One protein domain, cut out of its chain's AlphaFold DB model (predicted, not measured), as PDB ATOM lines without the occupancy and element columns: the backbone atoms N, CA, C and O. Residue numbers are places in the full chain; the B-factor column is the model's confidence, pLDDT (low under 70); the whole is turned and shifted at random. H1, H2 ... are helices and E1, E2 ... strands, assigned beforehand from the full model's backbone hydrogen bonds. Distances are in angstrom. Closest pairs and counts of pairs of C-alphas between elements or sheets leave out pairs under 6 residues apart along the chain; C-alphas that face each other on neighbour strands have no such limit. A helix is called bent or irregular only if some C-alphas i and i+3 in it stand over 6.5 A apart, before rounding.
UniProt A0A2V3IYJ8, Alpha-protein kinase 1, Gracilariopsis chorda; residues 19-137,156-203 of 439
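This is residues 19 to 137 and 156 to 203 of the 439 residues of the protein "Alpha-protein kinase 1" of Gracilariopsis chorda (UniProt A0A2V3IYJ8). A closed barrel of six strands makes the core, with the long helix H3 packed along its outside over E6 and helix H1 across its outside over E2. H4 packs on H1, short H2 precedes H3, and the E3 and E4 hairpin reaches out beyond the ring with its tip. The printed part has 167 residues with four named helices and six named strands, in the order H1 E1 E2 E3 E4 H2 H3 E5 H4 E6; neighbours in the barrel are antiparallel, and the class is mixed, helices and strands. The whole is compact, with a radius of gyration of the C-alphas of 15.9 A and spans of 43 by 39 by 30 A.

Round the barrel run E1, residues 51 to 55, E2, residues 61 to 72, E3, residues 76 to 86, E4, residues 92 to 103, E6, residues 196 to 201, E5, residues 157 to 163, and back to E1. E1 to E4 form a meander, each strand the antiparallel neighbour of the one before, joined as hairpins. E2 bends by 82 degrees at residue 68, E3 by 62 degrees at residue 80 and E4 by 90 degrees at residue 95. Within hydrogen-bond range are N 52 and O 65 of E1 and E2, 2.9 A, N 64 and O 82 of E2 and E3, 3.0 A, N 79 and O 100 of E3 and E4, 2.8 A, N 101 and O 198 of E4 and E6, 2.8 A, N 159 and O 197 of E5 and E6, 3.0 A, and N 55 and O 160 of E1 and E5, 2.9 A. H3, residues 114 to 137, is on the barrel, outside it, at a height over the sheet of 8.2 A; it runs along E6 at 8 degrees on the local plane, and their closest C-alphas, of Cys 121 and Val 196, are 5.4 A apart. H1, residues 25 to 43, is also on it, outside, at a height over the sheet of 7.7 A and over E2, only just slantwise at 60.0 degrees on the local plane; the closest C-alphas are those of Lys 29 and Ala 72, 6.1 A. H4, residues 172 to 184, is not on the barrel; it touches residues 35 to 43 of H1 alone, at a shallow tilt of 10 degrees, opposite ways, the closest C-alphas being those of Leu 43 and Arg 174, 7.0 A. H2, residues 107 to 111, is not on the barrel and is close to but not clearly touching H3, the closest C-alphas being those of Phe 109 and Arg 117, 6.7 A. Every O i to N i+4 pair is within hydrogen-bond range in H1, H2 and H3, and 7 of 9 are in H4.

H3 measures 34.7 A, from C-alpha 114 at (41.685, -55.638, 35.237) to C-alpha 137 at (43.773, -55.110, 69.824). E3 measures 28.2 A, E4 27.3 A, E2 25.6 A and H1 25.9 A, the last beginning at C-alpha 25, (50.003, -36.441, 45.932). E6 ends at C-alpha 201, (33.325, -43.851, 59.517). H4 is irregular: C-alphas 173 and 176 are 7.5 A apart.

The two C-alphas farthest apart, of Asn 137 and His 173, are 50.9 A from each other. Residues 138 to 155 are not printed; across this cut, between H3 and E5, C-alphas 137 and 156 are 13.7 A apart. The link from H4 to E6, 11 residues, is long. The mean pLDDT of the printed part is 80.9, with residues 19 to 49 and 166 to 174 under 70.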
ATOM      1  N   PHE A  19      48.758 -42.894  28.492       35.56
ATOM      2  CA  PHE A  19      48.171 -42.368  29.713       35.56
ATOM      3  C   PHE A  19      49.166 -41.350  30.277       35.56
ATOM      4  O   PHE A  19      50.337 -41.682  30.465       35.56
ATOM      5  N   GLU A  20      48.726 -40.105  30.466       38.91
ATOM      6  CA  GLU A  20      49.540 -39.083  31.124       38.91
ATOM      7  C   GLU A  20      49.948 -39.589  32.516       38.91
ATOM      8  O   GLU A  20      49.148 -40.226  33.209       38.91
ATOM      9  N   ASP A  21      51.195 -39.325  32.913       39.03
ATOM     10  CA  ASP A  21      51.696 -39.735  34.223       39.03
ATOM     11  C   ASP A  21      50.780 -39.197  35.338       39.03
ATOM     12  O   ASP A  21      50.441 -38.005  35.348       39.03
ATOM     13  N   PRO A  22      50.374 -40.041  36.305       43.78
ATOM     14  CA  PRO A  22      49.487 -39.613  37.364       43.78
ATOM     15  C   PRO A  22      50.182 -38.551  38.234       43.78
ATOM     16  O   PRO A  22      51.361 -38.683  38.575       43.78
ATOM     17  N   PRO A  23      49.462 -37.492  38.639       48.62
ATOM     18  CA  PRO A  23      50.059 -36.363  39.344       48.62
ATOM     19  C   PRO A  23      50.594 -36.763  40.731       48.62
ATOM     20  O   PRO A  23      50.103 -37.709  41.345       48.62
ATOM     21  N   SER A  24      51.574 -36.027  41.272       52.44
ATOM     22  CA  SER A  24      52.066 -36.232  42.651       52.44
ATOM     23  C   SER A  24      50.946 -36.046  43.687       52.44
ATOM     24  O   SER A  24      49.982 -35.345  43.410       52.44
ATOM     25  N   ALA A  25      51.056 -36.584  44.908       49.81
ATOM     26  CA  ALA A  25      50.003 -36.441  45.932       49.81
ATOM     27  C   ALA A  25      49.633 -34.969  46.247       49.81
ATOM     28  O   ALA A  25      48.474 -34.653  46.522       49.81
ATOM     29  N   HIS A  26      50.603 -34.048  46.165       52.94
ATOM     30  CA  HIS A  26      50.361 -32.609  46.298       52.94
ATOM     31  C   HIS A  26      49.575 -32.053  45.105       52.94
ATOM     32  O   HIS A  26      48.549 -31.406  45.299       52.94
ATOM     33  N   LEU A  27      50.004 -32.386  43.884       56.53
ATOM     34  CA  LEU A  27      49.338 -31.968  42.654       56.53
ATOM     35  C   LEU A  27      47.956 -32.623  42.509       56.53
ATOM     36  O   LEU A  27      47.033 -31.986  42.036       56.53
ATOM     37  N   GLN A  28      47.753 -33.847  42.993       60.12
ATOM     38  CA  GLN A  28      46.440 -34.486  43.081       60.12
ATOM     39  C   GLN A  28      45.524 -33.764  44.055       60.12
ATOM     40  O   GLN A  28      44.350 -33.602  43.755       60.12
ATOM     41  N   LYS A  29      46.034 -33.282  45.192       61.25
ATOM     42  CA  LYS A  29      45.242 -32.462  46.116       61.25
ATOM     43  C   LYS A  29      44.839 -31.128  45.480       61.25
ATOM     44  O   LYS A  29      43.711 -30.683  45.679       61.25
ATOM     45  N   GLU A  30      45.728 -30.508  44.706       63.09
ATOM     46  CA  GLU A  30      45.406 -29.315  43.913       63.09
ATOM     47  C   GLU A  30      44.403 -29.627  42.800       63.09
ATOM     48  O   GLU A  30      43.393 -28.944  42.709       63.09
ATOM     49  N   ILE A  31      44.585 -30.712  42.043       62.06
ATOM     50  CA  ILE A  31      43.663 -31.142  40.981       62.06
ATOM     51  C   ILE A  31      42.311 -31.576  41.549       62.06
ATOM     52  O   ILE A  31      41.298 -31.343  40.907       62.06
ATOM     53  N   ILE A  32      42.245 -32.165  42.743       65.88
ATOM     54  CA  ILE A  32      40.981 -32.463  43.428       65.88
ATOM     55  C   ILE A  32      40.263 -31.151  43.766       65.88
ATOM     56  O   ILE A  32      39.094 -30.978  43.419       65.88
ATOM     57  N   ASN A  33      40.969 -30.192  44.370       63.66
ATOM     58  CA  ASN A  33      40.404 -28.884  44.709       63.66
ATOM     59  C   ASN A  33      39.989 -28.078  43.463       63.66
ATOM     60  O   ASN A  33      38.943 -27.422  43.464       63.66
ATOM     61  N   ASP A  34      40.780 -28.140  42.395       62.22
ATOM     62  CA  ASP A  34      40.516 -27.478  41.118       62.22
ATOM     63  C   ASP A  34      39.446 -28.210  40.306       62.22
ATOM     64  O   ASP A  34      38.629 -27.567  39.651       62.22
ATOM     65  N   GLY A  35      39.382 -29.537  40.407       60.41
ATOM     66  CA  GLY A  35      38.395 -30.405  39.776       60.41
ATOM     67  C   GLY A  35      36.996 -30.103  40.290       60.41
ATOM     68  O   GLY A  35      36.114 -29.825  39.483       60.41
ATOM     69  N   TYR A  36      36.809 -30.018  41.613       58.94
ATOM     70  CA  TYR A  36      35.539 -29.568  42.199       58.94
ATOM     71  C   TYR A  36      35.150 -28.173  41.698       58.94
ATOM     72  O   TYR A  36      34.018 -27.965  41.267       58.94
ATOM     73  N   ARG A  37      36.087 -27.214  41.671       60.50
ATOM     74  CA  ARG A  37      35.812 -25.853  41.172       60.50
ATOM     75  C   ARG A  37      35.450 -25.834  39.690       60.50
ATOM     76  O   ARG A  37      34.582 -25.054  39.298       60.50
ATOM     77  N   MET A  38      36.100 -26.663  38.879       60.06
ATOM     78  CA  MET A  38      35.829 -26.791  37.450       60.06
ATOM     79  C   MET A  38      34.450 -27.412  37.226       60.06
ATOM     80  O   MET A  38      33.639 -26.845  36.509       60.06
ATOM     81  N   ILE A  39      34.126 -28.494  37.931       59.38
ATOM     82  CA  ILE A  39      32.816 -29.151  37.885       59.38
ATOM     83  C   ILE A  39      31.698 -28.185  38.275       59.38
ATOM     84  O   ILE A  39      30.739 -28.024  37.522       59.38
ATOM     85  N   THR A  40      31.823 -27.506  39.419       59.78
ATOM     86  CA  THR A  40      30.790 -26.586  39.911       59.78
ATOM     87  C   THR A  40      30.589 -25.399  38.966       59.78
ATOM     88  O   THR A  40      29.455 -24.982  38.744       59.78
ATOM     89  N   ARG A  41      31.667 -24.859  38.374       62.38
ATOM     90  CA  ARG A  41      31.584 -23.736  37.421       62.38
ATOM     91  C   ARG A  41      31.070 -24.148  36.045       62.38
ATOM     92  O   ARG A  41      30.380 -23.355  35.409       62.38
ATOM     93  N   THR A  42      31.436 -25.338  35.577       59.94
ATOM     94  CA  THR A  42      31.150 -25.790  34.214       59.94
ATOM     95  C   THR A  42      29.798 -26.474  34.099       59.94
ATOM     96  O   THR A  42      29.117 -26.270  33.102       59.94
ATOM     97  N   LEU A  43      29.387 -27.265  35.094       61.97
ATOM     98  CA  LEU A  43      28.124 -27.994  35.009       61.97
ATOM     99  C   LEU A  43      26.922 -27.175  35.472       61.97
ATOM    100  O   LEU A  43      25.822 -27.520  35.071       61.97
ATOM    101  N   GLN A  44      27.117 -26.119  36.281       59.06
ATOM    102  CA  GLN A  44      26.078 -25.183  36.769       59.06
ATOM    103  C   GLN A  44      24.790 -25.836  37.332       59.06
ATOM    104  O   GLN A  44      23.809 -25.151  37.606       59.06
ATOM    105  N   GLU A  45      24.816 -27.146  37.575       55.97
ATOM    106  CA  GLU A  45      23.714 -27.997  38.010       55.97
ATOM    107  C   GLU A  45      24.223 -28.993  39.066       55.97
ATOM    108  O   GLU A  45      25.386 -29.414  39.022       55.97
ATOM    109  N   PRO A  46      23.379 -29.404  40.027       55.97
ATOM    110  CA  PRO A  46      23.788 -30.335  41.069       55.97
ATOM    111  C   PRO A  46      23.943 -31.773  40.529       55.97
ATOM    112  O   PRO A  46      23.032 -32.343  39.937       55.97
ATOM    113  N   LEU A  47      25.106 -32.385  40.783       62.84
ATOM    114  CA  LEU A  47      25.514 -33.728  40.327       62.84
ATOM    115  C   LEU A  47      24.932 -34.902  41.146       62.84
ATOM    116  O   LEU A  47      25.545 -35.963  41.237       62.84
ATOM    117  N   PHE A  48      23.760 -34.747  41.760       60.41
ATOM    118  CA  PHE A  48      23.239 -35.712  42.744       60.41
ATOM    119  C   PHE A  48      22.986 -37.133  42.194       60.41
ATOM    120  O   PHE A  48      22.843 -38.068  42.976       60.41
ATOM    121  N   GLU A  49      22.953 -37.311  40.872       64.44
ATOM    122  CA  GLU A  49      22.737 -38.606  40.207       64.44
ATOM    123  C   GLU A  49      24.026 -39.413  39.979       64.44
ATOM    124  O   GLU A  49      23.959 -40.585  39.601       64.44
ATOM    125  N   LEU A  50      25.201 -38.811  40.199       76.25
ATOM    126  CA  LEU A  50      26.489 -39.439  39.920       76.25
ATOM    127  C   LEU A  50      27.115 -39.975  41.210       76.25
ATOM    128  O   LEU A  50      27.726 -39.240  41.986       76.25
ATOM    129  N   TYR A  51      26.961 -41.276  41.428       86.12
ATOM    130  CA  TYR A  51      27.481 -41.970  42.596       86.12
ATOM    131  C   TYR A  51      27.912 -43.396  42.242       86.12
ATOM    132  O   TYR A  51      27.440 -43.984  41.264       86.12
ATOM    133  N   CYS A  52      28.793 -43.947  43.065       91.25
ATOM    134  CA  CYS A  52      29.151 -45.358  43.055       91.25
ATOM    135  C   CYS A  52      28.395 -46.101  44.162       91.25
ATOM    136  O   CYS A  52      28.089 -45.521  45.209       91.25
ATOM    137  N   GLU A  53      28.137 -47.390  43.947       93.38
ATOM    138  CA  GLU A  53      27.638 -48.299  44.985       93.38
ATOM    139  C   GLU A  53      28.669 -49.375  45.277       93.38
ATOM    140  O   GLU A  53      29.286 -49.932  44.364       93.38
ATOM    141  N   ALA A  54      28.826 -49.684  46.555       93.56
ATOM    142  CA  ALA A  54      29.607 -50.810  47.011       93.56
ATOM    143  C   ALA A  54      28.858 -51.589  48.088       93.56
ATOM    144  O   ALA A  54      28.068 -51.029  48.852       93.56
ATOM    145  N   GLU A  55      29.121 -52.886  48.152       91.25
ATOM    146  CA  GLU A  55      28.553 -53.779  49.153       91.25
ATOM    147  C   GLU A  55      29.639 -54.282  50.100       91.25
ATOM    148  O   GLU A  55      30.809 -54.431  49.731       91.25
ATOM    149  N   LEU A  56      29.226 -54.508  51.345       89.12
ATOM    150  CA  LEU A  56      29.997 -55.238  52.343       89.12
ATOM    151  C   LEU A  56      29.653 -56.727  52.229       89.12
ATOM    152  O   LEU A  56      28.694 -57.102  51.561       89.12
ATOM    153  N   GLU A  57      30.373 -57.585  52.950       79.12
ATOM    154  CA  GLU A  57      30.020 -59.013  53.038       79.12
ATOM    155  C   GLU A  57      28.595 -59.243  53.580       79.12
ATOM    156  O   GLU A  57      27.966 -60.258  53.284       79.12
ATOM    157  N   SER A  58      28.060 -58.295  54.360       76.62
ATOM    158  CA  SER A  58      26.669 -58.323  54.814       76.62
ATOM    159  C   SER A  58      25.734 -57.699  53.770       76.62
ATOM    160  O   SER A  58      25.818 -56.490  53.541       76.62
ATOM    161  N   PRO A  59      24.752 -58.449  53.231       79.62
ATOM    162  CA  PRO A  59      23.820 -57.934  52.225       79.62
ATOM    163  C   PRO A  59      22.835 -56.894  52.786       79.62
ATOM    164  O   PRO A  59      22.110 -56.251  52.029       79.62
ATOM    165  N   GLN A  60      22.782 -56.728  54.114       85.12
ATOM    166  CA  GLN A  60      21.907 -55.762  54.782       85.12
ATOM    167  C   GLN A  60      22.335 -54.309  54.532       85.12
ATOM    168  O   GLN A  60      21.497 -53.409  54.619       85.12
ATOM    169  N   TYR A  61      23.611 -54.064  54.229       89.50
ATOM    170  CA  TYR A  61      24.162 -52.716  54.132       89.50
ATOM    171  C   TYR A  61      24.758 -52.444  52.753       89.50
ATOM    172  O   TYR A  61      25.414 -53.296  52.161       89.50
ATOM    173  N   VAL A  62      24.549 -51.223  52.269       91.94
ATOM    174  CA  VAL A  62      25.083 -50.715  51.002       91.94
ATOM    175  C   VAL A  62      25.786 -49.398  51.274       91.94
ATOM    176  O   VAL A  62      25.312 -48.586  52.068       91.94
ATOM    177  N   VAL A  63      26.898 -49.151  50.596       94.50
ATOM    178  CA  VAL A  63      27.600 -47.870  50.631       94.50
ATOM    179  C   VAL A  63      27.345 -47.138  49.326       94.50
ATOM    180  O   VAL A  63      27.645 -47.662  48.257       94.50
ATOM    181  N   GLN A  64      26.832 -45.913  49.416       94.00
ATOM    182  CA  GLN A  64      26.787 -44.972  48.299       94.00
ATOM    183  C   GLN A  64      27.829 -43.883  48.517       94.00
ATOM    184  O   GLN A  64      27.878 -43.287  49.595       94.00
ATOM    185  N   PHE A  65      28.660 -43.609  47.519       92.94
ATOM    186  CA  PHE A  65      29.723 -42.612  47.637       92.94
ATOM    187  C   PHE A  65      29.891 -41.786  46.369       92.94
ATOM    188  O   PHE A  65      29.513 -42.198  45.271       92.94
ATOM    189  N   GLU A  66      30.425 -40.583  46.553       87.62
ATOM    190  CA  GLU A  66      30.700 -39.646  45.472       87.62
ATOM    191  C   GLU A  66      31.743 -40.220  44.516       87.62
ATOM    192  O   GLU A  66      32.668 -40.919  44.921       87.62
ATOM    193  N   VAL A  67      31.623 -39.894  43.233       84.44
ATOM    194  CA  VAL A  67      32.610 -40.320  42.229       84.44
ATOM    195  C   VAL A  67      33.893 -39.493  42.270       84.44
ATOM    196  O   VAL A  67      34.895 -39.882  41.682       84.44
ATOM    197  N   PHE A  68      33.870 -38.347  42.950       83.50
ATOM    198  CA  PHE A  68      35.035 -37.491  43.108       83.50
ATOM    199  C   PHE A  68      35.637 -37.688  44.498       83.50
ATOM    200  O   PHE A  68      34.912 -37.651  45.494       83.50
ATOM    201  N   PRO A  69      36.955 -37.919  44.591       86.56
ATOM    202  CA  PRO A  69      37.604 -38.018  45.883       86.56
ATOM    203  C   PRO A  69      37.739 -36.624  46.497       86.56
ATOM    204  O   PRO A  69      38.073 -35.670  45.801       86.56
ATOM    205  N   PHE A  70      37.543 -36.505  47.808       84.31
ATOM    206  CA  PHE A  70      37.782 -35.253  48.540       84.31
ATOM    207  C   PHE A  70      39.228 -35.146  49.046       84.31
ATOM    208  O   PHE A  70      39.672 -34.081  49.476       84.31
ATOM    209  N   SER A  71      39.971 -36.256  49.033       83.75
ATOM    210  CA  SER A  71      41.369 -36.302  49.451       83.75
ATOM    211  C   SER A  71      42.125 -37.404  48.713       83.75
ATOM    212  O   SER A  71      41.574 -38.459  48.410       83.75
ATOM    213  N   ALA A  72      43.415 -37.173  48.480       82.12
ATOM    214  CA  ALA A  72      44.362 -38.166  47.991       82.12
ATOM    215  C   ALA A  72      45.493 -38.331  49.011       82.12
ATOM    216  O   ALA A  72      46.020 -37.347  49.540       82.12
ATOM    217  N   GLY A  73      45.828 -39.581  49.318       77.19
ATOM    218  CA  GLY A  73      47.023 -39.944  50.071       77.19
ATOM    219  C   GLY A  73      48.204 -40.223  49.141       77.19
ATOM    220  O   GLY A  73      48.226 -39.803  47.990       77.19
ATOM    221  N   GLY A  74      49.192 -40.973  49.632       74.50
ATOM    222  CA  GLY A  74      50.289 -41.451  48.781       74.50
ATOM    223  C   GLY A  74      49.889 -42.600  47.847       74.50
ATOM    224  O   GLY A  74      50.541 -42.812  46.834       74.50
ATOM    225  N   GLN A  75      48.848 -43.361  48.204       81.88
ATOM    226  CA  GLN A  75      48.481 -44.611  47.519       81.88
ATOM    227  C   GLN A  75      46.981 -44.807  47.335       81.88
ATOM    228  O   GLN A  75      46.572 -45.646  46.542       81.88
ATOM    229  N   ARG A  76      46.154 -44.069  48.077       89.69
ATOM    230  CA  ARG A  76      44.704 -44.247  48.084       89.69
ATOM    231  C   ARG A  76      43.995 -42.912  47.904       89.69
ATOM    232  O   ARG A  76      44.415 -41.899  48.465       89.69
ATOM    233  N   LEU A  77      42.907 -42.945  47.149       90.75
ATOM    234  CA  LEU A  77      41.918 -41.882  47.044       90.75
ATOM    235  C   LEU A  77      40.855 -42.094  48.120       90.75
ATOM    236  O   LEU A  77      40.453 -43.231  48.364       90.75
ATOM    237  N   ALA A  78      40.398 -41.012  48.743       91.75
ATOM    238  CA  ALA A  78      39.337 -41.020  49.740       91.75
ATOM    239  C   ALA A  78      38.094 -40.312  49.193       91.75
ATOM    240  O   ALA A  78      38.153 -39.149  48.787       91.75
ATOM    241  N   PHE A  79      36.971 -41.018  49.222       92.94
ATOM    242  CA  PHE A  79      35.681 -40.581  48.710       92.94
ATOM    243  C   PHE A  79      34.696 -40.428  49.856       92.94
ATOM    244  O   PHE A  79      34.637 -41.267  50.759       92.94
ATOM    245  N   GLN A  80      33.915 -39.357  49.817       91.31
ATOM    246  CA  GLN A  80      32.875 -39.126  50.803       91.31
ATOM    247  C   GLN A  80      31.649 -39.958  50.436       91.31
ATOM    248  O   GLN A  80      31.245 -40.020  49.274       91.31
ATOM    249  N   GLY A  81      31.049 -40.612  51.425       93.25
ATOM    250  CA  GLY A  81      29.899 -41.470  51.201       93.25
ATOM    251  C   GLY A  81      28.957 -41.557  52.385       93.25
ATOM    252  O   GLY A  81      29.109 -40.897  53.416       93.25
ATOM    253  N   ARG A  82      27.940 -42.391  52.211       93.38
ATOM    254  CA  ARG A  82      26.922 -42.719  53.200       93.38
ATOM    255  C   ARG A  82      26.714 -44.223  53.216       93.38
ATOM    256  O   ARG A  82      26.529 -44.848  52.175       93.38
ATOM    257  N   MET A  83      26.699 -44.783  54.418       93.12
ATOM    258  CA  MET A  83      26.208 -46.133  54.637       93.12
ATOM    259  C   MET A  83      24.678 -46.095  54.658       93.12
ATOM    260  O   MET A  83      24.075 -45.197  55.268       93.12
ATOM    261  N   LEU A  84      24.062 -47.067  53.997       92.38
ATOM    262  CA  LEU A  84      22.626 -47.258  53.868       92.38
ATOM    263  C   LEU A  84      22.250 -48.653  54.381       92.38
ATOM    264  O   LEU A  84      22.936 -49.629  54.093       92.38
ATOM    265  N   GLU A  85      21.150 -48.752  55.117       91.00
ATOM    266  CA  GLU A  85      20.549 -50.021  55.536       91.00
ATOM    267  C   GLU A  85      19.377 -50.370  54.611       91.00
ATOM    268  O   GLU A  85      18.521 -49.518  54.338       91.00
ATOM    269  N   ARG A  86      19.331 -51.620  54.138       90.00
ATOM    270  CA  ARG A  86      18.173 -52.183  53.438       90.00
ATOM    271  C   ARG A  86      17.083 -52.500  54.464       90.00
ATOM    272  O   ARG A  86      17.256 -53.376  55.308       90.00
ATOM    273  N   MET A  87      15.967 -51.785  54.381       89.88
ATOM    274  CA  MET A  87      14.789 -51.996  55.224       89.88
ATOM    275  C   MET A  87      13.863 -53.062  54.622       89.88
ATOM    276  O   MET A  87      13.908 -53.337  53.417       89.88
ATOM    277  N   ASP A  88      12.966 -53.609  55.445       84.25
ATOM    278  CA  ASP A  88      11.875 -54.469  54.979       84.25
ATOM    279  C   ASP A  88      11.065 -53.738  53.887       84.25
ATOM    280  O   ASP A  88      10.689 -52.576  54.047       84.25
ATOM    281  N   GLY A  89      10.841 -54.394  52.745       82.75
ATOM    282  CA  GLY A  89      10.213 -53.774  51.568       82.75
ATOM    283  C   GLY A  89      11.180 -53.069  50.604       82.75
ATOM    284  O   GLY A  89      10.727 -52.425  49.663       82.75
ATOM    285  N   GLY A  90      12.500 -53.185  50.805       83.69
ATOM    286  CA  GLY A  90      13.523 -52.777  49.829       83.69
ATOM    287  C   GLY A  90      13.916 -51.296  49.859       83.69
ATOM    288  O   GLY A  90      14.769 -50.875  49.080       83.69
ATOM    289  N   THR A  91      13.339 -50.505  50.765       90.00
ATOM    290  CA  THR A  91      13.706 -49.090  50.935       90.00
ATOM    291  C   THR A  91      15.101 -48.967  51.553       90.00
ATOM    292  O   THR A  91      15.429 -49.685  52.496       90.00
ATOM    293  N   LEU A  92      15.914 -48.032  51.054       89.88
ATOM    294  CA  LEU A  92      17.232 -47.725  51.609       89.88
ATOM    295  C   LEU A  92      17.145 -46.557  52.594       89.88
ATOM    296  O   LEU A  92      16.625 -45.492  52.257       89.88
ATOM    297  N   LYS A  93      17.691 -46.733  53.799       91.31
ATOM    298  CA  LYS A  93      17.758 -45.682  54.822       91.31
ATOM    299  C   LYS A  93      19.207 -45.319  55.122       91.31
ATOM    300  O   LYS A  93      19.992 -46.185  55.485       91.31
ATOM    301  N   SER A  94      19.558 -44.036  55.029       90.62
ATOM    302  CA  SER A  94      20.892 -43.571  55.428       90.62
ATOM    303  C   SER A  94      21.083 -43.640  56.941       90.62
ATOM    304  O   SER A  94      20.195 -43.248  57.700       90.62
ATOM    305  N   ILE A  95      22.242 -44.148  57.366       90.25
ATOM    306  CA  ILE A  95      22.523 -44.444  58.777       90.25
ATOM    307  C   ILE A  95      23.759 -43.731  59.337       90.25
ATOM    308  O   ILE A  95      23.763 -43.376  60.520       90.25
ATOM    309  N   LEU A  96      24.804 -43.509  58.533       90.88
ATOM    310  CA  LEU A  96      25.944 -42.670  58.916       90.88
ATOM    311  C   LEU A  96      26.789 -42.227  57.707       90.88
ATOM    312  O   LEU A  96      26.807 -42.928  56.688       90.88
ATOM    313  N   PRO A  97      27.501 -41.090  57.819       92.50
ATOM    314  CA  PRO A  97      28.525 -40.703  56.858       92.50
ATOM    315  C   PRO A  97      29.754 -41.613  56.972       92.50
ATOM    316  O   PRO A  97      30.169 -41.990  58.070       92.50
ATOM    317  N   VAL A  98      30.339 -41.953  55.828       94.88
ATOM    318  CA  VAL A  98      31.499 -42.846  55.717       94.88
ATOM    319  C   VAL A  98      32.523 -42.294  54.733       94.88
ATOM    320  O   VAL A  98      32.221 -41.409  53.929       94.88
ATOM    321  N   VAL A  99      33.730 -42.842  54.789       94.81
ATOM    322  CA  VAL A  99      34.788 -42.626  53.805       94.81
ATOM    323  C   VAL A  99      35.084 -43.952  53.125       94.81
ATOM    324  O   VAL A  99      35.365 -44.939  53.800       94.81
ATOM    325  N   VAL A 100      35.037 -43.968  51.795       96.56
ATOM    326  CA  VAL A 100      35.498 -45.099  50.981       96.56
ATOM    327  C   VAL A 100      36.907 -44.797  50.495       96.56
ATOM    328  O   VAL A 100      37.170 -43.698  50.009       96.56
ATOM    329  N   LYS A 101      37.819 -45.760  50.618       95.19
ATOM    330  CA  LYS A 101      39.205 -45.639  50.165       95.19
ATOM    331  C   LYS A 101      39.503 -46.671  49.091       95.19
ATOM    332  O   LYS A 101      39.349 -47.870  49.328       95.19
ATOM    333  N   LEU A 102      39.964 -46.191  47.940       94.56
ATOM    334  CA  LEU A 102      40.342 -47.012  46.787       94.56
ATOM    335  C   LEU A 102      41.784 -46.730  46.381       94.56
ATOM    336  O   LEU A 102      42.290 -45.632  46.608       94.56
ATOM    337  N   GLN A 103      42.433 -47.720  45.774       90.56
ATOM    338  CA  GLN A 103      43.796 -47.588  45.269       90.56
ATOM    339  C   GLN A 103      43.884 -46.487  44.202       90.56
ATOM    340  O   GLN A 103      43.012 -46.351  43.349       90.56
ATOM    341  N   MET A 104      44.953 -45.701  44.246       87.00
ATOM    342  CA  MET A 104      45.275 -44.719  43.215       87.00
ATOM    343  C   MET A 104      45.818 -45.403  41.961       87.00
ATOM    344  O   MET A 104      46.617 -46.335  42.044       87.00
ATOM    345  N   ALA A 105      45.446 -44.885  40.792       84.56
ATOM    346  CA  ALA A 105      45.935 -45.371  39.510       84.56
ATOM    347  C   ALA A 105      47.340 -44.828  39.188       84.56
ATOM    348  O   ALA A 105      47.487 -43.857  38.450       84.56
ATOM    349  N   THR A 106      48.374 -45.443  39.767       81.44
ATOM    350  CA  THR A 106      49.780 -45.197  39.394       81.44
ATOM    351  C   THR A 106      50.090 -45.738  37.989       81.44
ATOM    352  O   THR A 106      49.347 -46.577  37.479       81.44
ATOM    353  N   THR A 107      51.192 -45.307  37.359       79.19
ATOM    354  CA  THR A 107      51.606 -45.792  36.025       79.19
ATOM    355  C   THR A 107      51.710 -47.320  35.981       79.19
ATOM    356  O   THR A 107      51.147 -47.955  35.090       79.19
ATOM    357  N   ASP A 108      52.332 -47.922  36.999       80.94
ATOM    358  CA  ASP A 108      52.414 -49.381  37.128       80.94
ATOM    359  C   ASP A 108      51.024 -50.010  37.258       80.94
ATOM    360  O   ASP A 108      50.719 -50.987  36.576       80.94
ATOM    361  N   PHE A 109      50.144 -49.411  38.069       84.38
ATOM    362  CA  PHE A 109      48.781 -49.901  38.258       84.38
ATOM    363  C   PHE A 109      47.979 -49.900  36.952       84.38
ATOM    364  O   PHE A 109      47.254 -50.855  36.675       84.38
ATOM    365  N   LEU A 110      48.127 -48.854  36.136       84.81
ATOM    366  CA  LEU A 110      47.471 -48.729  34.832       84.81
ATOM    367  C   LEU A 110      47.952 -49.770  33.814       84.81
ATOM    368  O   LEU A 110      47.191 -50.137  32.922       84.81
ATOM    369  N   SER A 111      49.184 -50.267  33.954       87.44
ATOM    370  CA  SER A 111      49.735 -51.302  33.071       87.44
ATOM    371  C   SER A 111      49.151 -52.699  33.322       87.44
ATOM    372  O   SER A 111      49.215 -53.569  32.449       87.44
ATOM    373  N   TYR A 112      48.561 -52.933  34.498       89.38
ATOM    374  CA  TYR A 112      48.022 -54.234  34.873       89.38
ATOM    375  C   TYR A 112      46.654 -54.519  34.243       89.38
ATOM    376  O   TYR A 112      45.791 -53.649  34.092       89.38
ATOM    377  N   SER A 113      46.414 -55.802  33.949       92.81
ATOM    378  CA  SER A 113      45.081 -56.277  33.562       92.81
ATOM    379  C   SER A 113      44.042 -55.956  34.644       92.81
ATOM    380  O   SER A 113      44.376 -55.806  35.820       92.81
ATOM    381  N   LEU A 114      42.761 -55.880  34.270       90.06
ATOM    382  CA  LEU A 114      41.685 -55.638  35.237       90.06
ATOM    383  C   LEU A 114      41.684 -56.671  36.377       90.06
ATOM    384  O   LEU A 114      41.574 -56.290  37.536       90.06
ATOM    385  N   ALA A 115      41.888 -57.952  36.059       92.81
ATOM    386  CA  ALA A 115      41.940 -59.023  37.053       92.81
ATOM    387  C   ALA A 115      43.102 -58.849  38.046       92.81
ATOM    388  O   ALA A 115      42.915 -59.028  39.249       92.81
ATOM    389  N   GLU A 116      44.286 -58.457  37.563       93.06
ATOM    390  CA  GLU A 116      45.439 -58.226  38.441       93.06
ATOM    391  C   GLU A 116      45.247 -56.970  39.297       93.06
ATOM    392  O   GLU A 116      45.538 -56.996  40.492       93.06
ATOM    393  N   ARG A 117      44.652 -55.904  38.741       91.50
ATOM    394  CA  ARG A 117      44.251 -54.724  39.524       91.50
ATOM    395  C   ARG A 117      43.293 -55.097  40.651       91.50
ATOM    396  O   ARG A 117      43.531 -54.700  41.788       91.50
ATOM    397  N   THR A 118      42.255 -55.888  40.371       93.06
ATOM    398  CA  THR A 118      41.322 -56.372  41.400       93.06
ATOM    399  C   THR A 118      42.050 -57.175  42.478       93.06
ATOM    400  O   THR A 118      41.806 -56.955  43.664       93.06
ATOM    401  N   ARG A 119      42.976 -58.064  42.091       94.62
ATOM    402  CA  ARG A 119      43.763 -58.884  43.026       94.62
ATOM    403  C   ARG A 119      44.635 -58.032  43.951       94.62
ATOM    404  O   ARG A 119      44.661 -58.274  45.156       94.62
ATOM    405  N   ILE A 120      45.327 -57.036  43.398       91.88
ATOM    406  CA  ILE A 120      46.153 -56.091  44.160       91.88
ATOM    407  C   ILE A 120      45.276 -55.288  45.127       91.88
ATOM    408  O   ILE A 120      45.589 -55.209  46.314       91.88
ATOM    409  N   CYS A 121      44.154 -54.743  44.651       93.81
ATOM    410  CA  CYS A 121      43.225 -53.990  45.491       93.81
ATOM    411  C   CYS A 121      42.644 -54.835  46.636       93.81
ATOM    412  O   CYS A 121      42.528 -54.333  47.753       93.81
ATOM    413  N   ASP A 122      42.298 -56.104  46.393       94.88
ATOM    414  CA  ASP A 122      41.811 -57.003  47.448       94.88
ATOM    415  C   ASP A 122      42.890 -57.275  48.500       94.88
ATOM    416  O   ASP A 122      42.619 -57.175  49.698       94.88
ATOM    417  N   LEU A 123      44.130 -57.541  48.076       93.25
ATOM    418  CA  LEU A 123      45.253 -57.729  48.996       93.25
ATOM    419  C   LEU A 123      45.483 -56.488  49.872       93.25
ATOM    420  O   LEU A 123      45.582 -56.610  51.093       93.25
ATOM    421  N   GLU A 124      45.506 -55.296  49.278       92.06
ATOM    422  CA  GLU A 124      45.697 -54.042  50.016       92.06
ATOM    423  C   GLU A 124      44.521 -53.709  50.946       92.06
ATOM    424  O   GLU A 124      44.725 -53.222  52.066       92.06
ATOM    425  N   ALA A 125      43.288 -54.017  50.537       93.88
ATOM    426  CA  ALA A 125      42.120 -53.891  51.402       93.88
ATOM    427  C   ALA A 125      42.225 -54.835  52.609       93.88
ATOM    428  O   ALA A 125      42.072 -54.388  53.747       93.88
ATOM    429  N   ASN A 126      42.580 -56.105  52.391       93.19
ATOM    430  CA  ASN A 126      42.790 -57.078  53.468       93.19
ATOM    431  C   ASN A 126      43.924 -56.638  54.415       93.19
ATOM    432  O   ASN A 126      43.781 -56.732  55.636       93.19
ATOM    433  N   ASN A 127      45.029 -56.109  53.881       93.12
ATOM    434  CA  ASN A 127      46.127 -55.557  54.680       93.12
ATOM    435  C   ASN A 127      45.666 -54.367  55.529       93.12
ATOM    436  O   ASN A 127      46.033 -54.258  56.698       93.12
ATOM    437  N   THR A 128      44.841 -53.484  54.965       93.25
ATOM    438  CA  THR A 128      44.274 -52.336  55.684       93.25
ATOM    439  C   THR A 128      43.393 -52.792  56.845       93.25
ATOM    440  O   THR A 128      43.630 -52.362  57.974       93.25
ATOM    441  N   VAL A 129      42.452 -53.711  56.609       92.75
ATOM    442  CA  VAL A 129      41.593 -54.278  57.667       92.75
ATOM    443  C   VAL A 129      42.449 -54.886  58.786       92.75
ATOM    444  O   VAL A 129      42.305 -54.517  59.951       92.75
ATOM    445  N   ARG A 130      43.443 -55.713  58.434       92.81
ATOM    446  CA  ARG A 130      44.360 -56.336  59.407       92.81
ATOM    447  C   ARG A 130      45.126 -55.318  60.252       92.81
ATOM    448  O   ARG A 130      45.283 -55.522  61.455       92.81
ATOM    449  N   LYS A 131      45.608 -54.222  59.656       94.06
ATOM    450  CA  LYS A 131      46.299 -53.152  60.399       94.06
ATOM    451  C   LYS A 131      45.387 -52.478  61.417       94.06
ATOM    452  O   LYS A 131      45.829 -52.204  62.536       94.06
ATOM    453  N   HIS A 132      44.137 -52.217  61.040       93.56
ATOM    454  CA  HIS A 132      43.142 -51.653  61.947       93.56
ATOM    455  C   HIS A 132      42.842 -52.619  63.103       93.56
ATOM    456  O   HIS A 132      42.884 -52.194  64.257       93.56
ATOM    457  N   ASP A 133      42.666 -53.914  62.825       90.94
ATOM    458  CA  ASP A 133      42.420 -54.940  63.849       90.94
ATOM    459  C   ASP A 133      43.585 -55.075  64.839       90.94
ATOM    460  O   ASP A 133      43.384 -55.038  66.055       90.94
ATOM    461  N   ILE A 134      44.822 -55.165  64.339       93.44
ATOM    462  CA  ILE A 134      46.032 -55.221  65.179       93.44
ATOM    463  C   ILE A 134      46.122 -53.980  66.066       93.44
ATOM    464  O   ILE A 134      46.362 -54.084  67.273       93.44
ATOM    465  N   THR A 135      45.902 -52.800  65.483       95.06
ATOM    466  CA  THR A 135      45.946 -51.532  66.216       95.06
ATOM    467  C   THR A 135      44.860 -51.478  67.287       95.06
ATOM    468  O   THR A 135      45.143 -51.084  68.418       95.06
ATOM    469  N   SER A 136      43.645 -51.927  66.972       92.44
ATOM    470  CA  SER A 136      42.527 -52.003  67.915       92.44
ATOM    471  C   SER A 136      42.847 -52.935  69.088       92.44
ATOM    472  O   SER A 136      42.762 -52.528  70.248       92.44
ATOM    473  N   ASN A 137      43.352 -54.139  68.807       91.25
ATOM    474  CA  ASN A 137      43.773 -55.110  69.824       91.25
ATOM    475  C   ASN A 137      44.882 -54.561  70.741       91.25
ATOM    476  O   ASN A 137      44.907 -54.827  71.949       91.25
ATOM    477  N   ALA A 156      37.992 -50.467  59.813       89.38
ATOM    478  CA  ALA A 156      37.947 -50.481  58.360       89.38
ATOM    479  C   ALA A 156      37.330 -51.808  57.922       89.38
ATOM    480  O   ALA A 156      37.739 -52.859  58.404       89.38
ATOM    481  N   GLU A 157      36.362 -51.762  57.015       91.19
ATOM    482  CA  GLU A 157      35.723 -52.951  56.448       91.19
ATOM    483  C   GLU A 157      35.998 -53.021  54.951       91.19
ATOM    484  O   GLU A 157      36.061 -51.991  54.276       91.19
ATOM    485  N   LYS A 158      36.132 -54.232  54.410       93.56
ATOM    486  CA  LYS A 158      36.282 -54.421  52.967       93.56
ATOM    487  C   LYS A 158      34.959 -54.161  52.246       93.56
ATOM    488  O   LYS A 158      33.898 -54.579  52.707       93.56
ATOM    489  N   VAL A 159      35.045 -53.502  51.096       94.19
ATOM    490  CA  VAL A 159      33.911 -53.248  50.200       94.19
ATOM    491  C   VAL A 159      34.250 -53.625  48.767       94.19
ATOM    492  O   VAL A 159      35.392 -53.462  48.331       94.19
ATOM    493  N   ILE A 160      33.243 -54.085  48.031       94.94
ATOM    494  CA  ILE A 160      33.340 -54.386  46.600       94.94
ATOM    495  C   ILE A 160      32.342 -53.503  45.861       94.94
ATOM    496  O   ILE A 160      31.159 -53.484  46.200       94.94
ATOM    497  N   LEU A 161      32.806 -52.769  44.851       94.31
ATOM    498  CA  LEU A 161      31.944 -51.917  44.038       94.31
ATOM    499  C   LEU A 161      30.986 -52.784  43.218       94.31
ATOM    500  O   LEU A 161      31.405 -53.517  42.324       94.31
ATOM    501  N   THR A 162      29.691 -52.670  43.483       91.25
ATOM    502  CA  THR A 162      28.631 -53.330  42.707       91.25
ATOM    503  C   THR A 162      28.167 -52.466  41.546       91.25
ATOM    504  O   THR A 162      27.787 -52.990  40.499       91.25
ATOM    505  N   ARG A 163      28.286 -51.144  41.694       87.00
ATOM    506  CA  ARG A 163      28.092 -50.160  40.633       87.00
ATOM    507  C   ARG A 163      29.285 -49.213  40.601       87.00
ATOM    508  O   ARG A 163      29.390 -48.306  41.426       87.00
ATOM    509  N   GLY A 164      30.172 -49.431  39.635       80.50
ATOM    510  CA  GLY A 164      31.215 -48.467  39.291       80.50
ATOM    511  C   GLY A 164      30.653 -47.240  38.569       80.50
ATOM    512  O   GLY A 164      29.486 -47.210  38.167       80.50
ATOM    513  N   CYS A 165      31.503 -46.240  38.354       76.12
ATOM    514  CA  CYS A 165      31.186 -45.088  37.524       76.12
ATOM    515  C   CYS A 165      31.769 -45.295  36.122       76.12
ATOM    516  O   CYS A 165      32.927 -44.971  35.864       76.12
ATOM    517  N   ALA A 166      30.958 -45.828  35.205       63.44
ATOM    518  CA  ALA A 166      31.324 -45.876  33.794       63.44
ATOM    519  C   ALA A 166      31.132 -44.495  33.160       63.44
ATOM    520  O   ALA A 166      30.061 -43.895  33.278       63.44
ATOM    521  N   VAL A 167      32.157 -44.010  32.458       61.47
ATOM    522  CA  VAL A 167      32.099 -42.718  31.759       61.47
ATOM    523  C   VAL A 167      31.002 -42.720  30.686       61.47
ATOM    524  O   VAL A 167      30.340 -41.706  30.487       61.47
ATOM    525  N   ASP A 168      30.720 -43.878  30.086       57.38
ATOM    526  CA  ASP A 168      29.684 -44.062  29.058       57.38
ATOM    527  C   ASP A 168      28.252 -43.855  29.581       57.38
ATOM    528  O   ASP A 168      27.334 -43.590  28.808       57.38
ATOM    529  N   HIS A 169      28.047 -43.946  30.900       59.88
ATOM    530  CA  HIS A 169      26.750 -43.705  31.540       59.88
ATOM    531  C   HIS A 169      26.553 -42.244  31.970       59.88
ATOM    532  O   HIS A 169      25.512 -41.896  32.529       59.88
ATOM    533  N   ILE A 170      27.531 -41.371  31.717       65.44
ATOM    534  CA  ILE A 170      27.402 -39.934  31.944       65.44
ATOM    535  C   ILE A 170      26.592 -39.336  30.788       65.44
ATOM    536  O   ILE A 170      26.951 -39.493  29.624       65.44
ATOM    537  N   SER A 171      25.506 -38.616  31.100       63.12
ATOM    538  CA  SER A 171      24.642 -37.962  30.101       63.12
ATOM    539  C   SER A 171      25.450 -37.188  29.048       63.12
ATOM    540  O   SER A 171      26.389 -36.475  29.414       63.12
ATOM    541  N   GLN A 172      25.037 -37.239  27.776       64.62
ATOM    542  CA  GLN A 172      25.759 -36.638  26.638       64.62
ATOM    543  C   GLN A 172      26.146 -35.160  26.851       64.62
ATOM    544  O   GLN A 172      27.243 -34.756  26.479       64.62
ATOM    545  N   HIS A 173      25.300 -34.365  27.517       65.31
ATOM    546  CA  HIS A 173      25.579 -32.952  27.810       65.31
ATOM    547  C   HIS A 173      26.697 -32.728  28.843       65.31
ATOM    548  O   HIS A 173      27.376 -31.705  28.803       65.31
ATOM    549  N   ARG A 174      26.916 -33.681  29.755       68.19
ATOM    550  CA  ARG A 174      27.947 -33.617  30.808       68.19
ATOM    551  C   ARG A 174      29.207 -34.411  30.443       68.19
ATOM    552  O   ARG A 174      30.240 -34.267  31.099       68.19
ATOM    553  N   PHE A 175      29.121 -35.226  29.388       70.12
ATOM    554  CA  PHE A 175      30.122 -36.211  28.994       70.12
ATOM    555  C   PHE A 175      31.496 -35.591  28.735       70.12
ATOM    556  O   PHE A 175      32.452 -36.011  29.364       70.12
ATOM    557  N   ALA A 176      31.623 -34.555  27.898       71.06
ATOM    558  CA  ALA A 176      32.942 -34.046  27.493       71.06
ATOM    559  C   ALA A 176      33.799 -33.530  28.670       71.06
ATOM    560  O   ALA A 176      34.989 -33.829  28.763       71.06
ATOM    561  N   VAL A 177      33.185 -32.787  29.596       71.56
ATOM    562  CA  VAL A 177      33.879 -32.176  30.743       71.56
ATOM    563  C   VAL A 177      34.217 -33.227  31.795       71.56
ATOM    564  O   VAL A 177      35.351 -33.281  32.275       71.56
ATOM    565  N   LEU A 178      33.250 -34.084  32.139       74.62
ATOM    566  CA  LEU A 178      33.462 -35.147  33.118       74.62
ATOM    567  C   LEU A 178      34.425 -36.209  32.585       74.62
ATOM    568  O   LEU A 178      35.322 -36.607  33.315       74.62
ATOM    569  N   HIS A 179      34.325 -36.595  31.313       75.38
ATOM    570  CA  HIS A 179      35.256 -37.520  30.667       75.38
ATOM    571  C   HIS A 179      36.697 -36.997  30.739       75.38
ATOM    572  O   HIS A 179      37.594 -37.734  31.146       75.38
ATOM    573  N   HIS A 180      36.936 -35.724  30.401       74.44
ATOM    574  CA  HIS A 180      38.279 -35.140  30.480       74.44
ATOM    575  C   HIS A 180      38.841 -35.163  31.911       74.44
ATOM    576  O   HIS A 180      39.982 -35.572  32.116       74.44
ATOM    577  N   LEU A 181      38.039 -34.790  32.913       72.75
ATOM    578  CA  LEU A 181      38.455 -34.836  34.320       72.75
ATOM    579  C   LEU A 181      38.707 -36.256  34.824       72.75
ATOM    580  O   LEU A 181      39.710 -36.493  35.491       72.75
ATOM    581  N   PHE A 182      37.810 -37.191  34.507       76.38
ATOM    582  CA  PHE A 182      37.939 -38.596  34.887       76.38
ATOM    583  C   PHE A 182      39.227 -39.189  34.335       76.38
ATOM    584  O   PHE A 182      39.939 -39.850  35.080       76.38
ATOM    585  N   LYS A 183      39.559 -38.896  33.072       76.06
ATOM    586  CA  LYS A 183      40.821 -39.317  32.453       76.06
ATOM    587  C   LYS A 183      42.034 -38.653  33.096       76.06
ATOM    588  O   LYS A 183      42.989 -39.345  33.418       76.06
ATOM    589  N   LYS A 184      41.984 -37.342  33.348       75.12
ATOM    590  CA  LYS A 184      43.091 -36.599  33.978       75.12
ATOM    591  C   LYS A 184      43.405 -37.078  35.401       75.12
ATOM    592  O   LYS A 184      44.546 -37.017  35.843       75.12
ATOM    593  N   LEU A 185      42.384 -37.523  36.129       74.69
ATOM    594  CA  LEU A 185      42.512 -38.100  37.468       74.69
ATOM    595  C   LEU A 185      42.620 -39.633  37.456       74.69
ATOM    596  O   LEU A 185      42.680 -40.240  38.526       74.69
ATOM    597  N   SER A 186      42.607 -40.259  36.276       80.88
ATOM    598  CA  SER A 186      42.582 -41.714  36.087       80.88
ATOM    599  C   SER A 186      41.492 -42.424  36.909       80.88
ATOM    600  O   SER A 186      41.677 -43.549  37.375       80.88
ATOM    601  N   LEU A 187      40.346 -41.766  37.130       83.62
ATOM    602  CA  LEU A 187      39.245 -42.297  37.945       83.62
ATOM    603  C   LEU A 187      38.543 -43.475  37.268       83.62
ATOM    604  O   LEU A 187      38.061 -44.372  37.950       83.62
ATOM    605  N   ASP A 188      38.522 -43.514  35.939       79.88
ATOM    606  CA  ASP A 188      37.998 -44.636  35.154       79.88
ATOM    607  C   ASP A 188      38.765 -45.942  35.411       79.88
ATOM    608  O   ASP A 188      38.191 -47.030  35.355       79.88
ATOM    609  N   ALA A 189      40.048 -45.845  35.764       83.50
ATOM    610  CA  ALA A 189      40.869 -46.990  36.134       83.50
ATOM    611  C   ALA A 189      40.625 -47.500  37.564       83.50
ATOM    612  O   ALA A 189      41.104 -48.586  37.901       83.50
ATOM    613  N   VAL A 190      39.907 -46.737  38.394       88.50
ATOM    614  CA  VAL A 190      39.687 -47.024  39.822       88.50
ATOM    615  C   VAL A 190      38.213 -47.313  40.125       88.50
ATOM    616  O   VAL A 190      37.909 -48.183  40.937       88.50
ATOM    617  N   LEU A 191      37.285 -46.622  39.462       90.38
ATOM    618  CA  LEU A 191      35.841 -46.673  39.714       90.38
ATOM    619  C   LEU A 191      35.118 -47.691  38.820       90.38
ATOM    620  O   LEU A 191      34.074 -47.391  38.242       90.38
ATOM    621  N   TYR A 192      35.652 -48.903  38.698       89.19
ATOM    622  CA  TYR A 192      35.036 -49.973  37.909       89.19
ATOM    623  C   TYR A 192      34.219 -50.936  38.783       89.19
ATOM    624  O   TYR A 192      34.457 -51.088  39.981       89.19
ATOM    625  N   GLN A 193      33.237 -51.607  38.177       90.88
ATOM    626  CA  GLN A 193      32.474 -52.654  38.857       90.88
ATOM    627  C   GLN A 193      33.392 -53.830  39.220       90.88
ATOM    628  O   GLN A 193      34.102 -54.354  38.365       90.88
ATOM    629  N   GLY A 194      33.368 -54.247  40.484       91.88
ATOM    630  CA  GLY A 194      34.263 -55.262  41.037       91.88
ATOM    631  C   GLY A 194      35.568 -54.705  41.611       91.88
ATOM    632  O   GLY A 194      36.371 -55.485  42.120       91.88
ATOM    633  N   ALA A 195      35.798 -53.386  41.566       93.75
ATOM    634  CA  ALA A 195      36.908 -52.785  42.297       93.75
ATOM    635  C   ALA A 195      36.737 -53.019  43.803       93.75
ATOM    636  O   ALA A 195      35.622 -52.982  44.329       93.75
ATOM    637  N   VAL A 196      37.852 -53.248  44.492       95.81
ATOM    638  CA  VAL A 196      37.874 -53.548  45.926       95.81
ATOM    639  C   VAL A 196      38.502 -52.385  46.682       95.81
ATOM    640  O   VAL A 196      39.471 -51.777  46.223       95.81
ATOM    641  N   GLY A 197      37.937 -52.066  47.840       96.06
ATOM    642  CA  GLY A 197      38.391 -50.980  48.695       96.06
ATOM    643  C   GLY A 197      38.111 -51.232  50.161       96.06
ATOM    644  O   GLY A 197      37.741 -52.332  50.573       96.06
ATOM    645  N   THR A 198      38.249 -50.169  50.945       96.25
ATOM    646  CA  THR A 198      37.849 -50.164  52.356       96.25
ATOM    647  C   THR A 198      36.864 -49.047  52.645       96.25
ATOM    648  O   THR A 198      36.873 -48.017  51.971       96.25
ATOM    649  N   VAL A 199      36.007 -49.252  53.639       95.56
ATOM    650  CA  VAL A 199      35.093 -48.244  54.168       95.56
ATOM    651  C   VAL A 199      35.294 -48.087  55.669       95.56
ATOM    652  O   VAL A 199      35.480 -49.065  56.390       95.56
ATOM    653  N   GLU A 200      35.230 -46.849  56.137       94.69
ATOM    654  CA  GLU A 200      35.298 -46.483  57.551       94.69
ATOM    655  C   GLU A 200      34.355 -45.313  57.848       94.69
ATOM    656  O   GLU A 200      33.825 -44.673  56.938       94.69
ATOM    657  N   GLU A 201      34.128 -45.013  59.124       92.00
ATOM    658  CA  GLU A 201      33.325 -43.851  59.517       92.00
ATOM    659  C   GLU A 201      33.974 -42.534  59.077       92.00
ATOM    660  O   GLU A 201      35.196 -42.375  59.104       92.00
ATOM    661  N   TYR A 202      33.150 -41.551  58.715       89.25
ATOM    662  CA  TYR A 202      33.657 -40.205  58.479       89.25
ATOM    663  C   TYR A 202      34.096 -39.555  59.798       89.25
ATOM    664  O   TYR A 202      33.314 -39.454  60.744       89.25
ATOM    665  N   LEU A 203      35.341 -39.075  59.839       87.44
ATOM    666  CA  LEU A 203      35.881 -38.343  60.982       87.44
ATOM    667  C   LEU A 203      35.659 -36.844  60.829       87.44
ATOM    668  O   LEU A 203      36.362 -36.169  60.078       87.44
TER     669      LEU A 203